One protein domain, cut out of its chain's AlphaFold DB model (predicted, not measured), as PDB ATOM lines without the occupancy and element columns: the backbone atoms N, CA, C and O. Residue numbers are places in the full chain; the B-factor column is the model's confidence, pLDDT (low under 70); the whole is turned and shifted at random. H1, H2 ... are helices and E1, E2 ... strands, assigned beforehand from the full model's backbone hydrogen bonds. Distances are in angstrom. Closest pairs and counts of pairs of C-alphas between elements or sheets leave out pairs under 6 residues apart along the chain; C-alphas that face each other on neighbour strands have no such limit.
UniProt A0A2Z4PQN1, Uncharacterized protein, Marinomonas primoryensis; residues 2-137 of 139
ATOM      1  N   ILE A   2     122.953 106.814 146.443       51.03
ATOM      2  CA  ILE A   2     122.353 105.706 147.225       51.03
ATOM      3  C   ILE A   2     122.888 105.644 148.673       51.03
ATOM      4  O   ILE A   2     122.099 105.503 149.601       51.03
ATOM      5  N   GLU A   3     124.195 105.845 148.883       55.88
ATOM      6  CA  GLU A   3     124.831 105.767 150.216       55.88
ATOM      7  C   GLU A   3     124.286 106.801 151.216       55.88
ATOM      8  O   GLU A   3     123.875 106.428 152.309       55.88
ATOM      9  N   LYS A   4     124.153 108.077 150.816       63.62
ATOM     10  CA  LYS A   4     123.579 109.130 151.679       63.62
ATOM     11  C   LYS A   4     122.117 108.866 152.056       63.62
ATOM     12  O   LYS A   4     121.713 109.157 153.174       63.62
ATOM     13  N   LYS A   5     121.315 108.298 151.148       61.47
ATOM     14  CA  LYS A   5     119.919 107.941 151.450       61.47
ATOM     15  C   LYS A   5     119.850 106.786 152.455       61.47
ATOM     16  O   LYS A   5     119.033 106.836 153.365       61.47
ATOM     17  N   SER A   6     120.714 105.782 152.307       58.34
ATOM     18  CA  SER A   6     120.824 104.666 153.258       58.34
ATOM     19  C   SER A   6     121.253 105.140 154.651       58.34
ATOM     20  O   SER A   6     120.721 104.674 155.655       58.34
ATOM     21  N   GLU A   7     122.187 106.088 154.721       68.94
ATOM     22  CA  GLU A   7     122.629 106.698 155.976       68.94
ATOM     23  C   GLU A   7     121.497 107.486 156.654       68.94
ATOM     24  O   GLU A   7     121.248 107.307 157.843       68.94
ATOM     25  N   LEU A   8     120.737 108.288 155.899       67.88
ATOM     26  CA  LEU A   8     119.586 109.032 156.428       67.88
ATOM     27  C   LEU A   8     118.451 108.112 156.904       67.88
ATOM     28  O   LEU A   8     117.844 108.396 157.933       67.88
ATOM     29  N   LEU A   9     118.217 106.986 156.223       64.94
ATOM     30  CA  LEU A   9     117.293 105.938 156.684       64.94
ATOM     31  C   LEU A   9     117.786 105.237 157.961       64.94
ATOM     32  O   LEU A   9     116.992 104.777 158.775       64.94
ATOM     33  N   THR A  10     119.101 105.171 158.168       66.62
ATOM     34  CA  THR A  10     119.676 104.656 159.419       66.62
ATOM     35  C   THR A  10     119.521 105.690 160.539       66.62
ATOM     36  O   THR A  10     119.210 105.341 161.667       66.62
ATOM     37  N   LYS A  11     119.637 106.988 160.240       67.25
ATOM     38  CA  LYS A  11     119.372 108.055 161.221       67.25
ATOM     39  C   LYS A  11     117.896 108.140 161.620       67.25
ATOM     40  O   LYS A  11     117.599 108.491 162.758       67.25
ATOM     41  N   THR A  12     116.962 107.782 160.739       65.62
ATOM     42  CA  THR A  12     115.541 107.693 161.112       65.62
ATOM     43  C   THR A  12     115.223 106.475 161.975       65.62
ATOM     44  O   THR A  12     114.217 106.508 162.679       65.62
ATOM     45  N   SER A  13     116.062 105.430 161.998       70.56
ATOM     46  CA  SER A  13     115.855 104.302 162.914       70.56
ATOM     47  C   SER A  13     116.114 104.689 164.372       70.56
ATOM     48  O   SER A  13     115.356 104.253 165.235       70.56
ATOM     49  N   ILE A  14     117.081 105.585 164.616       73.56
ATOM     50  CA  ILE A  14     117.386 106.169 165.935       73.56
ATOM     51  C   ILE A  14     116.161 106.887 166.514       73.56
ATOM     52  O   ILE A  14     115.941 106.854 167.715       73.56
ATOM     53  N   LEU A  15     115.305 107.487 165.674       74.62
ATOM     54  CA  LEU A  15     114.085 108.165 166.134       74.62
ATOM     55  C   LEU A  15     113.124 107.226 166.880       74.62
ATOM     56  O   LEU A  15     112.339 107.702 167.699       74.62
ATOM     57  N   ASN A  16     113.177 105.913 166.615       74.94
ATOM     58  CA  ASN A  16     112.342 104.940 167.322       74.94
ATOM     59  C   ASN A  16     112.716 104.821 168.807       74.94
ATOM     60  O   ASN A  16     111.875 104.417 169.599       74.94
ATOM     61  N   ASP A  17     113.930 105.204 169.201       79.44
ATOM     62  CA  ASP A  17     114.357 105.152 170.603       79.44
ATOM     63  C   ASP A  17     113.812 106.343 171.417       79.44
ATOM     64  O   ASP A  17     113.930 106.379 172.641       79.44
ATOM     65  N   PHE A  18     113.194 107.323 170.746       80.75
ATOM     66  CA  PHE A  18     112.748 108.585 171.341       80.75
ATOM     67  C   PHE A  18     111.254 108.878 171.145       80.75
ATOM     68  O   PHE A  18     110.819 109.997 171.406       80.75
ATOM     69  N   ILE A  19     110.443 107.914 170.698       79.88
ATOM     70  CA  ILE A  19     108.999 108.133 170.452       79.88
ATOM     71  C   ILE A  19     108.252 108.508 171.740       79.88
ATOM     72  O   ILE A  19     107.310 109.300 171.694       79.88
ATOM     73  N   ASP A  20     108.670 107.972 172.885       83.69
ATOM     74  CA  ASP A  20     107.931 108.133 174.141       83.69
ATOM     75  C   ASP A  20     108.122 109.503 174.801       83.69
ATOM     76  O   ASP A  20     107.363 109.858 175.702       83.69
ATOM     77  N   ILE A  21     109.086 110.301 174.337       88.19
ATOM     78  CA  ILE A  21     109.346 111.642 174.868       88.19
ATOM     79  C   ILE A  21     108.741 112.727 173.975       88.19
ATOM     80  O   ILE A  21     108.346 112.486 172.829       88.19
ATOM     81  N   ASP A  22     108.639 113.937 174.511       88.56
ATOM     82  CA  ASP A  22     108.192 115.101 173.749       88.56
ATOM     83  C   ASP A  22     109.378 115.843 173.121       88.56
ATOM     84  O   ASP A  22     110.525 115.731 173.562       88.56
ATOM     85  N   PHE A  23     109.112 116.638 172.082       87.75
ATOM     86  CA  PHE A  23     110.161 117.318 171.312       87.75
ATOM     87  C   PHE A  23     111.068 118.218 172.175       87.75
ATOM     88  O   PHE A  23     112.266 118.327 171.918       87.75
ATOM     89  N   ASP A  24     110.517 118.852 173.210       87.81
ATOM     90  CA  ASP A  24     111.277 119.735 174.104       87.81
ATOM     91  C   ASP A  24     112.176 118.954 175.091       87.81
ATOM     92  O   ASP A  24     113.129 119.498 175.651       87.81
ATOM     93  N   GLU A  25     111.891 117.671 175.326       88.44
ATOM     94  CA  GLU A  25     112.789 116.765 176.053       88.44
ATOM     95  C   GLU A  25     113.848 116.184 175.118       88.44
ATOM     96  O   GLU A  25     115.020 116.083 175.486       88.44
ATOM     97  N   LEU A  26     113.443 115.865 173.888       86.44
ATOM     98  CA  LEU A  26     114.319 115.411 172.816       86.44
ATOM     99  C   LEU A  26     115.421 116.433 172.510       86.44
ATOM    100  O   LEU A  26     116.570 116.047 172.314       86.44
ATOM    101  N   SER A  27     115.110 117.733 172.547       85.69
ATOM    102  CA  SER A  27     116.080 118.804 172.281       85.69
ATOM    103  C   SER A  27     117.217 118.911 173.301       85.69
ATOM    104  O   SER A  27     118.162 119.666 173.087       85.69
ATOM    105  N   LYS A  28     117.130 118.176 174.414       87.06
ATOM    106  CA  LYS A  28     118.138 118.136 175.483       87.06
ATOM    107  C   LYS A  28     119.039 116.901 175.398       87.06
ATOM    108  O   LYS A  28     119.873 116.712 176.278       87.06
ATOM    109  N   LYS A  29     118.829 116.034 174.404       87.88
ATOM    110  CA  LYS A  29     119.603 114.806 174.193       87.88
ATOM    111  C   LYS A  29     120.867 115.090 173.389       87.88
ATOM    112  O   LYS A  29     120.855 115.936 172.496       87.88
ATOM    113  N   ASP A  30     121.930 114.342 173.662       85.75
ATOM    114  CA  ASP A  30     123.201 114.476 172.940       85.75
ATOM    115  C   ASP A  30     123.050 114.064 171.465       85.75
ATOM    116  O   ASP A  30     123.698 114.615 170.579       85.75
ATOM    117  N   GLU A  31     122.121 113.150 171.183       86.19
ATOM    118  CA  GLU A  31     121.773 112.669 169.845       86.19
ATOM    119  C   GLU A  31     120.898 113.658 169.058       86.19
ATOM    120  O   GLU A  31     120.624 113.439 167.872       86.19
ATOM    121  N   PHE A  32     120.455 114.758 169.682       86.56
ATOM    122  CA  PHE A  32     119.518 115.700 169.074       86.56
ATOM    123  C   PHE A  32     119.972 116.233 167.706       86.56
ATOM    124  O   PHE A  32     119.150 116.242 166.789       86.56
ATOM    125  N   PRO A  33     121.249 116.609 167.482       87.62
ATOM    126  CA  PRO A  33     121.695 117.044 166.161       87.62
ATOM    127  C   PRO A  33     121.515 115.967 165.081       87.62
ATOM    128  O   PRO A  33     121.045 116.270 163.985       87.62
ATOM    129  N   THR A  34     121.820 114.703 165.391       85.44
ATOM    130  CA  THR A  34     121.635 113.569 164.468       85.44
ATOM    131  C   THR A  34     120.155 113.317 164.181       85.44
ATOM    132  O   THR A  34     119.770 113.048 163.043       85.44
ATOM    133  N   ILE A  35     119.314 113.461 165.202       87.88
ATOM    134  CA  ILE A  35     117.859 113.336 165.102       87.88
ATOM    135  C   ILE A  35     117.272 114.445 164.225       87.88
ATOM    136  O   ILE A  35     116.432 114.167 163.367       87.88
ATOM    137  N   VAL A  36     117.755 115.681 164.359       90.12
ATOM    138  CA  VAL A  36     117.347 116.807 163.507       90.12
ATOM    139  C   VAL A  36     117.643 116.526 162.033       90.12
ATOM    140  O   VAL A  36     116.783 116.802 161.198       90.12
ATOM    141  N   GLU A  37     118.780 115.913 161.688       89.69
ATOM    142  CA  GLU A  37     119.034 115.484 160.302       89.69
ATOM    143  C   GLU A  37     117.980 114.486 159.802       89.69
ATOM    144  O   GLU A  37     117.444 114.643 158.703       89.69
ATOM    145  N   GLY A  38     117.644 113.479 160.616       88.88
ATOM    146  CA  GLY A  38     116.604 112.502 160.290       88.88
ATOM    147  C   GLY A  38     115.237 113.160 160.080       88.88
ATOM    148  O   GLY A  38     114.532 112.853 159.119       88.88
ATOM    149  N   LEU A  39     114.877 114.129 160.922       91.06
ATOM    150  CA  LEU A  39     113.620 114.869 160.802       91.06
ATOM    151  C   LEU A  39     113.589 115.774 159.562       91.06
ATOM    152  O   LEU A  39     112.570 115.822 158.873       91.06
ATOM    153  N   ILE A  40     114.696 116.441 159.217       92.06
ATOM    154  CA  ILE A  40     114.819 117.205 157.962       92.06
ATOM    155  C   ILE A  40     114.608 116.281 156.755       92.06
ATOM    156  O   ILE A  40     113.910 116.648 155.802       92.06
ATOM    157  N   PHE A  41     115.146 115.060 156.815       90.12
ATOM    158  CA  PHE A  41     114.912 114.052 155.790       90.12
ATOM    159  C   PHE A  41     113.433 113.645 155.703       90.12
ATOM    160  O   PHE A  41     112.888 113.602 154.599       90.12
ATOM    161  N   LEU A  42     112.741 113.420 156.824       90.00
ATOM    162  CA  LEU A  42     111.301 113.105 156.823       90.00
ATOM    163  C   LEU A  42     110.443 114.236 156.229       90.00
ATOM    164  O   LEU A  42     109.480 113.972 155.502       90.00
ATOM    165  N   VAL A  43     110.827 115.493 156.470       90.62
ATOM    166  CA  VAL A  43     110.148 116.687 155.934       90.62
ATOM    167  C   VAL A  43     110.276 116.817 154.410       90.62
ATOM    168  O   VAL A  43     109.462 117.506 153.795       90.62
ATOM    169  N   GLY A  44     111.212 116.114 153.764       88.06
ATOM    170  CA  GLY A  44     111.260 116.014 152.299       88.06
ATOM    171  C   GLY A  44     112.617 116.322 151.670       88.06
ATOM    172  O   GLY A  44     112.802 116.092 150.473       88.06
ATOM    173  N   TYR A  45     113.574 116.801 152.461       89.38
ATOM    174  CA  TYR A  45     114.891 117.191 151.973       89.38
ATOM    175  C   TYR A  45     115.796 115.971 151.814       89.38
ATOM    176  O   TYR A  45     115.801 115.076 152.653       89.38
ATOM    177  N   ASN A  46     116.543 115.911 150.716       84.50
ATOM    178  CA  ASN A  46     117.400 114.761 150.397       84.50
ATOM    179  C   ASN A  46     118.884 115.086 150.555       84.50
ATOM    180  O   ASN A  46     119.704 114.190 150.754       84.50
ATOM    181  N   HIS A  47     119.223 116.369 150.462       86.56
ATOM    182  CA  HIS A  47     120.563 116.878 150.673       86.56
ATOM    183  C   HIS A  47     120.559 117.698 151.948       86.56
ATOM    184  O   HIS A  47     119.820 118.671 152.047       86.56
ATOM    185  N   ILE A  48     121.356 117.265 152.918       89.56
ATOM    186  CA  ILE A  48     121.499 117.898 154.223       89.56
ATOM    187  C   ILE A  48     122.999 118.081 154.441       89.56
ATOM    188  O   ILE A  48     123.772 117.127 154.318       89.56
ATOM    189  N   GLU A  49     123.405 119.311 154.716       90.69
ATOM    190  CA  GLU A  49     124.756 119.663 155.127       90.69
ATOM    191  C   GLU A  49     124.715 120.218 156.543       90.69
ATOM    192  O   GLU A  49     123.977 121.161 156.836       90.69
ATOM    193  N   VAL A  50     125.541 119.645 157.412       91.06
ATOM    194  CA  VAL A  50     125.687 120.083 158.798       91.06
ATOM    195  C   VAL A  50     127.008 120.824 158.930       91.06
ATOM    196  O   VAL A  50     128.067 120.286 158.602       91.06
ATOM    197  N   LYS A  51     126.958 122.072 159.401       91.38
ATOM    198  CA  LYS A  51     128.145 122.890 159.665       91.38
ATOM    199  C   LYS A  51     128.205 123.266 161.138       91.38
ATOM    200  O   LYS A  51     127.313 123.938 161.647       91.38
ATOM    201  N   ASN A  52     129.292 122.874 161.796       89.88
ATOM    202  CA  ASN A  52     129.614 123.321 163.148       89.88
ATOM    203  C   ASN A  52     130.306 124.686 163.056       89.88
ATOM    204  O   ASN A  52     131.432 124.776 162.569       89.88
ATOM    205  N   ILE A  53     129.621 125.747 163.481       89.12
ATOM    206  CA  ILE A  53     130.162 127.115 163.490       89.12
ATOM    207  C   ILE A  53     131.008 127.344 164.749       89.12
ATOM    208  O   ILE A  53     132.027 128.029 164.706       89.12
ATOM    209  N   SER A  54     130.598 126.763 165.876       87.31
ATOM    210  CA  SER A  54     131.333 126.781 167.143       87.31
ATOM    211  C   SER A  54     130.967 125.552 167.979       87.31
ATOM    212  O   SER A  54     130.149 124.739 167.551       87.31
ATOM    213  N   SER A  55     131.535 125.417 169.183       82.81
ATOM    214  CA  SER A  55     131.207 124.318 170.105       82.81
ATOM    215  C   SER A  55     129.716 124.230 170.456       82.81
ATOM    216  O   SER A  55     129.236 123.147 170.761       82.81
ATOM    217  N   ASN A  56     128.992 125.353 170.385       84.00
ATOM    218  CA  ASN A  56     127.582 125.454 170.770       84.00
ATOM    219  C   ASN A  56     126.684 125.897 169.606       84.00
ATOM    220  O   ASN A  56     125.569 126.356 169.844       84.00
ATOM    221  N   SER A  57     127.177 125.854 168.364       90.88
ATOM    222  CA  SER A  57     126.445 126.366 167.205       90.88
ATOM    223  C   SER A  57     126.557 125.418 166.022       90.88
ATOM    224  O   SER A  57     127.642 125.230 165.461       90.88
ATOM    225  N   ILE A  58     125.418 124.856 165.632       92.00
ATOM    226  CA  ILE A  58     125.268 123.933 164.510       92.00
ATOM    227  C   ILE A  58     124.249 124.526 163.545       92.00
ATOM    228  O   ILE A  58     123.168 124.943 163.957       92.00
ATOM    229  N   VAL A  59     124.568 124.546 162.255       93.38
ATOM    230  CA  VAL A  59     123.641 124.986 161.209       93.38
ATOM    231  C   VAL A  59     123.404 123.857 160.221       93.38
ATOM    232  O   VAL A  59     124.347 123.229 159.736       93.38
ATOM    233  N   PHE A  60     122.130 123.624 159.923       93.19
ATOM    234  CA  PHE A  60     121.657 122.650 158.955       93.19
ATOM    235  C   PHE A  60     121.191 123.389 157.710       93.19
ATOM    236  O   PHE A  60     120.217 124.155 157.728       93.19
ATOM    237  N   TYR A  61     121.878 123.114 156.615       92.25
ATOM    238  CA  TYR A  61     121.474 123.539 155.291       92.25
ATOM    239  C   TYR A  61     120.824 122.356 154.589       92.25
ATOM    240  O   TYR A  61     121.356 121.247 154.652       92.25
ATOM    241  N   ALA A  62     119.676 122.555 153.942       90.88
ATOM    242  CA  ALA A  62     119.004 121.454 153.268       90.88
ATOM    243  C   ALA A  62     118.317 121.858 151.964       90.88
ATOM    244  O   ALA A  62     117.725 122.930 151.869       90.88
ATOM    245  N   GLY A  63     118.364 120.952 150.989       88.25
ATOM    246  CA  GLY A  63     117.793 121.106 149.653       88.25
ATOM    247  C   GLY A  63     117.160 119.808 149.145       88.25
ATOM    248  O   GLY A  63     117.450 118.704 149.626       88.25
ATOM    249  N   ILE A  64     116.250 119.931 148.174       84.50
ATOM    250  CA  ILE A  64     115.758 118.769 147.412       84.50
ATOM    251  C   ILE A  64     116.879 118.254 146.500       84.50
ATOM    252  O   ILE A  64     117.044 117.039 146.371       84.50
ATOM    253  N   PHE A  65     117.664 119.185 145.950       82.12
ATOM    254  CA  PHE A  65     118.845 118.972 145.118       82.12
ATOM    255  C   PHE A  65     120.085 119.624 145.761       82.12
ATOM    256  O   PHE A  65     119.923 120.511 146.604       82.12
ATOM    257  N   PRO A  66     121.312 119.202 145.400       79.56
ATOM    258  CA  PRO A  66     122.553 119.790 145.918       79.56
ATOM    259  C   PRO A  66     122.698 121.294 145.653       79.56
ATOM    260  O   PRO A  66     123.244 122.022 146.473       79.56
ATOM    261  N   GLU A  67     122.220 121.751 144.502       82.75
ATOM    262  CA  GLU A  67     122.280 123.143 144.052       82.75
ATOM    263  C   GLU A  67     121.277 124.070 144.763       82.75
ATOM    264  O   GLU A  67     121.499 125.277 144.806       82.75
ATOM    265  N   ASP A  68     120.236 123.508 145.383       82.06
ATOM    266  CA  ASP A  68     119.140 124.240 146.040       82.06
ATOM    267  C   ASP A  68     119.238 124.184 147.575       82.06
ATOM    268  O   ASP A  68     118.232 124.120 148.285       82.06
ATOM    269  N   ILE A  69     120.458 124.126 148.108       85.44
ATOM    270  CA  ILE A  69     120.694 124.053 149.549       85.44
ATOM    271  C   ILE A  69     120.635 125.462 150.157       85.44
ATOM    272  O   ILE A  69     121.472 126.318 149.875       85.44
ATOM    273  N   ASP A  70     119.681 125.685 151.060       82.88
ATOM    274  CA  ASP A  70     119.581 126.901 151.870       82.88
ATOM    275  C   ASP A  70     119.512 126.586 153.368       82.88
ATOM    276  O   ASP A  70     119.242 125.459 153.784       82.88
ATOM    277  N   GLU A  71     119.799 127.587 154.202       85.25
ATOM    278  CA  GLU A  71     119.727 127.442 155.655       85.25
ATOM    279  C   GLU A  71     118.293 127.134 156.090       85.25
ATOM    280  O   GLU A  71     117.354 127.889 155.806       85.25
ATOM    281  N   LYS A  72     118.129 126.031 156.823       85.00
ATOM    282  CA  LYS A  72     116.819 125.564 157.276       85.00
ATOM    283  C   LYS A  72     116.641 125.614 158.781       85.00
ATOM    284  O   LYS A  72     115.551 125.973 159.234       85.00
ATOM    285  N   ILE A  73     117.681 125.238 159.526       91.62
ATOM    286  CA  ILE A  73     117.689 125.149 160.988       91.62
ATOM    287  C   ILE A  73     119.051 125.585 161.515       91.62
ATOM    288  O   ILE A  73     120.082 125.236 160.947       91.62
ATOM    289  N   SER A  74     119.052 126.266 162.649       91.38
ATOM    290  CA  SER A  74     120.220 126.454 163.497       91.38
ATOM    291  C   SER A  74     119.913 125.966 164.911       91.38
ATOM    292  O   SER A  74     118.800 126.126 165.409       91.38
ATOM    293  N   ILE A  75     120.902 125.345 165.547       90.88
ATOM    294  CA  ILE A  75     120.913 125.043 166.975       90.88
ATOM    295  C   ILE A  75     122.012 125.905 167.574       90.88
ATOM    296  O   ILE A  75     123.176 125.745 167.208       90.88
ATOM    297  N   LYS A  76     121.651 126.818 168.471       87.94
ATOM    298  CA  LYS A  76     122.596 127.685 169.165       87.94
ATOM    299  C   LYS A  76     122.284 127.689 170.650       87.94
ATOM    300  O   LYS A  76     121.155 127.972 171.019       87.94
ATOM    301  N   ASP A  77     123.276 127.381 171.482       83.88
ATOM    302  CA  ASP A  77     123.129 127.381 172.946       83.88
ATOM    303  C   ASP A  77     121.904 126.556 173.410       83.88
ATOM    304  O   ASP A  77     121.122 126.978 174.255       83.88
ATOM    305  N   SER A  78     121.726 125.374 172.801       78.88
ATOM    306  CA  SER A  78     120.584 124.460 173.005       78.88
ATOM    307  C   SER A  78     119.213 124.983 172.550       78.88
ATOM    308  O   SER A  78     118.207 124.295 172.724       78.88
ATOM    309  N   GLU A  79     119.150 126.144 171.900       85.88
ATOM    310  CA  GLU A  79     117.943 126.660 171.265       85.88
ATOM    311  C   GLU A  79     117.923 126.315 169.777       85.88
ATOM    312  O   GLU A  79     118.868 126.599 169.040       85.88
ATOM    313  N   ILE A  80     116.819 125.728 169.318       89.69
ATOM    314  CA  ILE A  80     116.597 125.417 167.908       89.69
ATOM    315  C   ILE A  80     115.734 126.499 167.257       89.69
ATOM    316  O   ILE A  80     114.650 126.824 167.736       89.69
ATOM    317  N   ASN A  81     116.199 127.034 166.134       91.81
ATOM    318  CA  ASN A  81     115.534 128.085 165.375       91.81
ATOM    319  C   ASN A  81     115.610 127.790 163.872       91.81
ATOM    320  O   ASN A  81     116.459 127.030 163.417       91.81
ATOM    321  N   GLY A  82     114.725 128.397 163.080       91.44
ATOM    322  CA  GLY A  82     114.798 128.333 161.618       91.44
ATOM    323  C   GLY A  82     113.465 128.060 160.931       91.44
ATOM    324  O   GLY A  82     112.446 127.774 161.560       91.44
ATOM    325  N   LYS A  83     113.480 128.149 159.599       89.38
ATOM    326  CA  LYS A  83     112.279 128.058 158.753       89.38
ATOM    327  C   LYS A  83     111.617 126.680 158.802       89.38
ATOM    328  O   LYS A  83     110.406 126.594 158.627       89.38
ATOM    329  N   LEU A  84     112.385 125.613 159.042       91.19
ATOM    330  CA  LEU A  84     111.841 124.253 159.135       91.19
ATOM    331  C   LEU A  84     111.425 123.835 160.542       91.19
ATOM    332  O   LEU A  84     110.935 122.720 160.693       91.19
ATOM    333  N   LEU A  85     111.585 124.682 161.563       92.69
ATOM    334  CA  LEU A  85     111.383 124.260 162.950       92.69
ATOM    335  C   LEU A  85     109.994 123.654 163.162       92.69
ATOM    336  O   LEU A  85     109.865 122.559 163.703       92.69
ATOM    337  N   MET A  86     108.955 124.336 162.678       93.12
ATOM    338  CA  MET A  86     107.587 123.843 162.797       93.12
ATOM    339  C   MET A  86     107.397 122.526 162.036       93.12
ATOM    340  O   MET A  86     106.837 121.590 162.588       93.12
ATOM    341  N   ALA A  87     107.930 122.418 160.815       91.88
ATOM    342  CA  ALA A  87     107.826 121.200 160.011       91.88
ATOM    343  C   ALA A  87     108.531 120.001 160.667       91.88
ATOM    344  O   ALA A  87     108.016 118.890 160.615       91.88
ATOM    345  N   ILE A  88     109.675 120.226 161.316       92.88
ATOM    346  CA  ILE A  88     110.436 119.212 162.056       92.88
ATOM    347  C   ILE A  88     109.682 118.758 163.305       92.88
ATOM    348  O   ILE A  88     109.553 117.555 163.525       92.88
ATOM    349  N   LYS A  89     109.127 119.698 164.086       93.62
ATOM    350  CA  LYS A  89     108.270 119.374 165.238       93.62
ATOM    351  C   LYS A  89     107.055 118.555 164.799       93.62
ATOM    352  O   LYS A  89     106.760 117.519 165.387       93.62
ATOM    353  N   THR A  90     106.390 118.977 163.724       94.06
ATOM    354  CA  THR A  90     105.256 118.246 163.150       94.06
ATOM    355  C   THR A  90     105.671 116.864 162.649       94.06
ATOM    356  O   THR A  90     104.968 115.898 162.916       94.06
ATOM    357  N   ALA A  91     106.813 116.729 161.968       93.31
ATOM    358  CA  ALA A  91     107.294 115.433 161.494       93.31
ATOM    359  C   ALA A  91     107.579 114.460 162.645       93.31
ATOM    360  O   ALA A  91     107.242 113.284 162.536       93.31
ATOM    361  N   PHE A  92     108.145 114.952 163.751       92.94
ATOM    362  CA  PHE A  92     108.367 114.152 164.953       92.94
ATOM    363  C   PHE A  92     107.047 113.665 165.570       92.94
ATOM    364  O   PHE A  92     106.894 112.473 165.824       92.94
ATOM    365  N   ASN A  93     106.058 114.550 165.725       92.62
ATOM    366  CA  ASN A  93     104.752 114.177 166.277       92.62
ATOM    367  C   ASN A  93     103.999 113.185 165.379       92.62
ATOM    368  O   ASN A  93     103.455 112.196 165.861       92.62
ATOM    369  N   VAL A  94     104.029 113.389 164.060       93.62
ATOM    370  CA  VAL A  94     103.432 112.448 163.102       93.62
ATOM    371  C   VAL A  94     104.125 111.089 163.172       93.62
ATOM    372  O   VAL A  94     103.458 110.060 163.096       93.62
ATOM    373  N   LEU A  95     105.451 111.059 163.327       90.88
ATOM    374  CA  LEU A  95     106.186 109.811 163.509       90.88
ATOM    375  C   LEU A  95     105.752 109.087 164.789       90.88
ATOM    376  O   LEU A  95     105.488 107.887 164.731       90.88
ATOM    377  N   LYS A  96     105.636 109.813 165.909       90.38
ATOM    378  CA  LYS A  96     105.136 109.297 167.192       90.38
ATOM    379  C   LYS A  96     103.745 108.685 167.028       90.38
ATOM    380  O   LYS A  96     103.539 107.529 167.392       90.38
ATOM    381  N   ASP A  97     102.835 109.395 166.367       91.00
ATOM    382  CA  ASP A  97     101.488 108.894 166.106       91.00
ATOM    383  C   ASP A  97     101.497 107.634 165.232       91.00
ATOM    384  O   ASP A  97     100.839 106.658 165.580       91.00
ATOM    385  N   ILE A  98     102.268 107.603 164.136       88.75
ATOM    386  CA  ILE A  98     102.383 106.416 163.270       88.75
ATOM    387  C   ILE A  98     102.900 105.209 164.059       88.75
ATOM    388  O   ILE A  98     102.398 104.102 163.881       88.75
ATOM    389  N   LYS A  99     103.912 105.409 164.905       85.44
ATOM    390  CA  LYS A  99     104.576 104.337 165.656       85.44
ATOM    391  C   LYS A  99     103.777 103.867 166.871       85.44
ATOM    392  O   LYS A  99     103.957 102.734 167.294       85.44
ATOM    393  N   SER A 100     102.861 104.690 167.379       84.94
ATOM    394  CA  SER A 100     101.888 104.287 168.402       84.94
ATOM    395  C   SER A 100     100.780 103.365 167.868       84.94
ATOM    396  O   SER A 100     100.026 102.782 168.649       84.94
ATOM    397  N   GLN A 101     100.651 103.236 166.541       83.75
ATOM    398  CA  GLN A 101      99.657 102.359 165.929       83.75
ATOM    399  C   GLN A 101     100.033 100.885 166.136       83.75
ATOM    400  O   GLN A 101     101.217 100.552 166.127       83.75
ATOM    401  N   PRO A 102      99.043  99.982 166.264       77.88
ATOM    402  CA  PRO A 102      99.310  98.557 166.386       77.88
ATOM    403  C   PRO A 102     100.134  98.021 165.214       77.88
ATOM    404  O   PRO A 102      99.877  98.355 164.049       77.88
ATOM    405  N   ASP A 103     101.063  97.115 165.523       73.94
ATOM    406  CA  ASP A 103     101.785  96.356 164.509       73.94
ATOM    407  C   ASP A 103     100.804  95.671 163.549       73.94
ATOM    408  O   ASP A 103      99.779  95.107 163.943       73.94
ATOM    409  N   GLY A 104     101.113  95.733 162.253       69.25
ATOM    410  CA  GLY A 104     100.276  95.115 161.232       69.25
ATOM    411  C   GLY A 104      98.993  95.882 160.900       69.25
ATOM    412  O   GLY A 104      98.092  95.287 160.313       69.25
ATOM    413  N   LEU A 105      98.903  97.191 161.184       76.31
ATOM    414  CA  LEU A 105      97.782  98.042 160.748       76.31
ATOM    415  C   LEU A 105      97.419  97.857 159.258       76.31
ATOM    416  O   LEU A 105      96.254  97.928 158.885       76.31
ATOM    417  N   ALA A 106      98.401  97.556 158.404       76.00
ATOM    418  CA  ALA A 106      98.189  97.281 156.982       76.00
ATOM    419  C   ALA A 106      97.286  96.060 156.688       76.00
ATOM    420  O   ALA A 106      96.784  95.938 155.573       76.00
ATOM    421  N   PHE A 107      97.076  95.167 157.660       84.25
ATOM    422  CA  PHE A 107      96.196  93.997 157.548       84.25
ATOM    423  C   PHE A 107      94.762  94.269 158.020       84.25
ATOM    424  O   PHE A 107      93.911  93.384 157.935       84.25
ATOM    425  N   TYR A 108      94.487  95.471 158.528       86.31
ATOM    426  CA  TYR A 108      93.157  95.854 158.982       86.31
ATOM    427  C   TYR A 108      92.260  96.224 157.788       86.31
ATOM    428  O   TYR A 108      92.753  96.567 156.710       86.31
ATOM    429  N   PRO A 109      90.928  96.182 157.966       92.44
ATOM    430  CA  PRO A 109      89.976  96.754 157.020       92.44
ATOM    431  C   PRO A 109      90.332  98.188 156.607       92.44
ATOM    432  O   PRO A 109      90.864  98.966 157.406       92.44
ATOM    433  N   ARG A 110      90.000  98.551 155.360       90.12
ATOM    434  CA  ARG A 110      90.332  99.866 154.786       90.12
ATOM    435  C   ARG A 110      89.764 101.011 155.611       90.12
ATOM    436  O   ARG A 110      90.453 101.999 155.817       90.12
ATOM    437  N   GLU A 111      88.559 100.843 156.134       91.25
ATOM    438  CA  GLU A 111      87.858 101.835 156.941       91.25
ATOM    439  C   GLU A 111      88.637 102.157 158.223       91.25
ATOM    440  O   GLU A 111      88.769 103.318 158.597       91.25
ATOM    441  N   ILE A 112      89.228 101.140 158.862       89.19
ATOM    442  CA  ILE A 112      90.044 101.317 160.070       89.19
ATOM    443  C   ILE A 112      91.365 102.014 159.730       89.19
ATOM    444  O   ILE A 112      91.841 102.859 160.489       89.19
ATOM    445  N   ILE A 113      91.972 101.682 158.588       86.94
ATOM    446  CA  ILE A 113      93.188 102.353 158.112       86.94
ATOM    447  C   ILE A 113      92.897 103.833 157.819       86.94
ATOM    448  O   ILE A 113      93.676 104.702 158.212       86.94
ATOM    449  N   GLU A 114      91.776 104.129 157.162       90.88
ATOM    450  CA  GLU A 114      91.332 105.491 156.860       90.88
ATOM    451  C   GLU A 114      91.020 106.285 158.130       90.88
ATOM    452  O   GLU A 114      91.514 107.401 158.273       90.88
ATOM    453  N   GLU A 115      90.290 105.707 159.087       91.69
ATOM    454  CA  GLU A 115      89.991 106.351 160.370       91.69
ATOM    455  C   GLU A 115      91.277 106.714 161.123       91.69
ATOM    456  O   GLU A 115      91.437 107.835 161.608       91.69
ATOM    457  N   ASN A 116      92.230 105.785 161.178       90.44
ATOM    458  CA  ASN A 116      93.517 106.017 161.818       90.44
ATOM    459  C   ASN A 116      94.339 107.094 161.103       90.44
ATOM    460  O   ASN A 116      94.949 107.934 161.760       90.44
ATOM    461  N   ASN A 117      94.350 107.104 159.770       91.31
ATOM    462  CA  ASN A 117      95.026 108.158 159.022       91.31
ATOM    463  C   ASN A 117      94.367 109.519 159.272       91.31
ATOM    464  O   ASN A 117      95.081 110.474 159.559       91.31
ATOM    465  N   ASN A 118      93.037 109.602 159.242       94.62
ATOM    466  CA  ASN A 118      92.308 110.843 159.506       94.62
ATOM    467  C   ASN A 118      92.616 111.395 160.903       94.62
ATOM    468  O   ASN A 118      92.908 112.582 161.022       94.62
ATOM    469  N   LYS A 119      92.691 110.535 161.930       94.94
ATOM    470  CA  LYS A 119      93.122 110.939 163.281       94.94
ATOM    471  C   LYS A 119      94.507 111.590 163.281       94.94
ATOM    472  O   LYS A 119      94.678 112.651 163.870       94.94
ATOM    473  N   ILE A 120      95.487 111.004 162.585       94.38
ATOM    474  CA  ILE A 120      96.839 111.589 162.480       94.38
ATOM    475  C   ILE A 120      96.800 112.949 161.776       94.38
ATOM    476  O   ILE A 120      97.460 113.894 162.221       94.38
ATOM    477  N   LEU A 121      96.043 113.053 160.678       95.56
ATOM    478  CA  LEU A 121      95.918 114.291 159.908       95.56
ATOM    479  C   LEU A 121      95.323 115.420 160.756       95.56
ATOM    480  O   LEU A 121      95.861 116.530 160.764       95.56
ATOM    481  N   GLU A 122      94.254 115.125 161.496       95.75
ATOM    482  CA  GLU A 122      93.560 116.074 162.367       95.75
ATOM    483  C   GLU A 122      94.428 116.498 163.556       95.75
ATOM    484  O   GLU A 122      94.613 117.699 163.775       95.75
ATOM    485  N   ASN A 123      95.029 115.539 164.270       94.69
ATOM    486  CA  ASN A 123      95.871 115.804 165.440       94.69
ATOM    487  C   ASN A 123      97.058 116.718 165.104       94.69
ATOM    488  O   ASN A 123      97.380 117.636 165.860       94.69
ATOM    489  N   ASN A 124      97.687 116.496 163.947       94.00
ATOM    490  CA  ASN A 124      98.885 117.229 163.535       94.00
ATOM    491  C   ASN A 124      98.595 118.430 162.628       94.00
ATOM    492  O   ASN A 124      99.520 119.172 162.297       94.00
ATOM    493  N   LYS A 125      97.331 118.644 162.234       94.56
ATOM    494  CA  LYS A 125      96.902 119.705 161.305       94.56
ATOM    495  C   LYS A 125      97.666 119.668 159.975       94.56
ATOM    496  O   LYS A 125      98.130 120.695 159.479       94.56
ATOM    497  N   ILE A 126      97.803 118.475 159.401       94.31
ATOM    498  CA  ILE A 126      98.539 118.238 158.151       94.31
ATOM    499  C   ILE A 126      97.631 117.714 157.040       94.31
ATOM    500  O   ILE A 126      96.574 117.137 157.283       94.31
ATOM    501  N   GLY A 127      98.079 117.877 155.795       93.69
ATOM    502  CA  GLY A 127      97.434 117.265 154.637       93.69
ATOM    503  C   GLY A 127      97.882 115.814 154.393       93.69
ATOM    504  O   GLY A 127      98.972 115.418 154.821       93.69
ATOM    505  N   PRO A 128      97.102 115.035 153.620       92.75
ATOM    506  CA  PRO A 128      97.400 113.630 153.316       92.75
ATOM    507  C   PRO A 128      98.741 113.434 152.602       92.75
ATOM    508  O   PRO A 128      99.417 112.430 152.814       92.75
ATOM    509  N   PHE A 129      99.167 114.414 151.798       92.75
ATOM    510  CA  PHE A 129     100.459 114.375 151.112       92.75
ATOM    511  C   PHE A 129     101.639 114.322 152.094       92.75
ATOM    512  O   PHE A 129     102.551 113.517 151.916       92.75
ATOM    513  N   PHE A 130     101.603 115.129 153.159       92.25
ATOM    514  CA  PHE A 130     102.674 115.165 154.156       92.25
ATOM    515  C   PHE A 130     102.760 113.841 154.926       92.25
ATOM    516  O   PHE A 130     103.846 113.281 155.075       92.25
ATOM    517  N   LEU A 131     101.610 113.283 155.324       93.38
ATOM    518  CA  LEU A 131     101.545 111.965 155.961       93.38
ATOM    519  C   LEU A 131     102.097 110.861 155.046       93.38
ATOM    520  O   LEU A 131     102.911 110.043 155.478       93.38
ATOM    521  N   SER A 132     101.691 110.854 153.773       90.19
ATOM    522  CA  SER A 132     102.190 109.898 152.778       90.19
ATOM    523  C   SER A 132     103.703 110.002 152.597       90.19
ATOM    524  O   SER A 132     104.380 108.982 152.467       90.19
ATOM    525  N   GLN A 133     104.245 111.220 152.599       89.00
ATOM    526  CA  GLN A 133     105.677 111.442 152.472       89.00
ATOM    527  C   GLN A 133     106.440 110.869 153.668       89.00
ATOM    528  O   GLN A 133     107.402 110.132 153.455       89.00
ATOM    529  N   ILE A 134     105.997 111.146 154.899       90.69
ATOM    530  CA  ILE A 134     106.626 110.589 156.106       90.69
ATOM    531  C   ILE A 134     106.587 109.063 156.058       90.69
ATOM    532  O   ILE A 134     107.634 108.434 156.182       90.69
ATOM    533  N   ARG A 135     105.419 108.466 155.775       87.44
ATOM    534  CA  ARG A 135     105.279 107.005 155.648       87.44
ATOM    535  C   ARG A 135     106.243 106.417 154.610       87.44
ATOM    536  O   ARG A 135     106.853 105.393 154.874       87.44
ATOM    537  N   SER A 136     106.453 107.076 153.470       84.94
ATOM    538  CA  SER A 136     107.391 106.601 152.437       84.94
ATOM    539  C   SER A 136     108.876 106.654 152.828       84.94
ATOM    540  O   SER A 136     109.705 106.062 152.142       84.94
ATOM    541  N   ARG A 137     109.224 107.390 153.893       83.06
ATOM    542  CA  ARG A 137     110.605 107.639 154.346       83.06
ATOM    543  C   ARG A 137     110.945 106.951 155.675       83.06
ATOM    544  O   ARG A 137     112.041 107.149 156.192       83.06
TER     545      ARG A 137
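Overview. This is residues 2 to 137 of the 139 residues of an uncharacterized protein of Marinomonas primoryensis (UniProt A0A2Z4PQN1). A twisted wall of four strands stands at one end of an elongated domain, with H3 over one of its faces and the other face bare; H1 crosses H3 on the side away from the sheet. H4 crosses H3 and leads away from the sheet, H5 folds back on it as a helical hairpin, and H6 caps this side, while residues 106 to 112 stick out near the far end. You have 136 residues with six named helices and four named strands, in the order H1 H2 H3 E1 E2 E3 E4 H4 H5 H6; the sheet, E1 - E2 - E3 - E4, is antiparallel throughout, and the class is mixed, helices and strands. By its radius of gyration of the C-alphas, 15.5 A, the whole is compact, and its spans are 52 by 32 by 26 A.

Arrangement. Start at H1, residues 2 to 18, which touches H3, residues 32 to 43, with its residues 8 to 15 alone; look at Thr 12 and Gly 38, whose C-alphas, the closest, are 5.0 A apart. H1 and H3 run opposite ways at a steep tilt of 66 degrees. Between them in the chain, H2, residues 23 to 26, is close to H4, residues 85 to 99, but not clearly touching; the closest C-alphas, of Phe 23 and Lys 89, are 6.7 A apart. Next come E1, residues 47 to 54, E2, residues 57 to 63, E3, residues 70 to 76, and E4, residues 79 to 81, a meander, each strand the antiparallel neighbour of the one before. Check N 49 and O 61 at 2.8 A for the hairpin E1 and E2, N 60 and O 73 at 2.8 A for E2 and E3, and N 76 and O 79 at 2.8 A for E3 and E4. H3 and this strongly twisted sheet make two layers, a helix on one face of a sheet: H3 has a height over the sheet of 9.2 A, lies over E2, and runs along the strands, at 17 degrees to E2 on the local plane. H1 only grazes the sheet, with its residues 4 to 8. H4 touches H3 with residues 87 to 92 alone, about perpendicular at 83 degrees; the closest C-alphas, of Leu 39 and Ile 88, are 5.5 A apart. H5, residues 110 to 124, forms a helical hairpin with H4, at a shallow tilt of 31 degrees, opposite ways; its residues 120 to 124 alone touch H4, and the closest C-alphas, of Thr 90 and Asn 124, are 6.5 A apart. H6, residues 128 to 136, touches H3, whose residues 42 to 43 alone take part, with the C-alphas of Leu 42 and Ile 134 closest at 5.4 A. H5 is apart from H3, and H6 from E1. In H3, H4, H5 and H6 every O i to N i+4 pair is within hydrogen-bond range, in H1 8 of 13 are, and H2 is too short for such a pair.

Along the chain. Find C-alpha 2 at (122.353, 105.706, 147.225); from there H1 runs 26.1 A to C-alpha 18. H2 measures 4.8 A and H3 16.2 A. E1 goes 22.0 A from C-alpha 47 at (120.563, 116.878, 150.673); E2 is 20.3 A, E3 17.6 A and E4 6.5 A long. H4 and H5 each measure 21.2 A, and H6 runs 12.2 A to C-alpha 136 at (107.391, 106.601, 152.437).

Size, cuts and confidence. The two C-alphas farthest apart, of Ser 54 and Pro 109, are 52.1 A apart. The printed part has no cut and no long link; E2 to E3 and H4 to H5 are short links, and the others are tight. The mean pLDDT of the printed part is 85.9; look for values under 70 at residues 2 to 12 and residue 104.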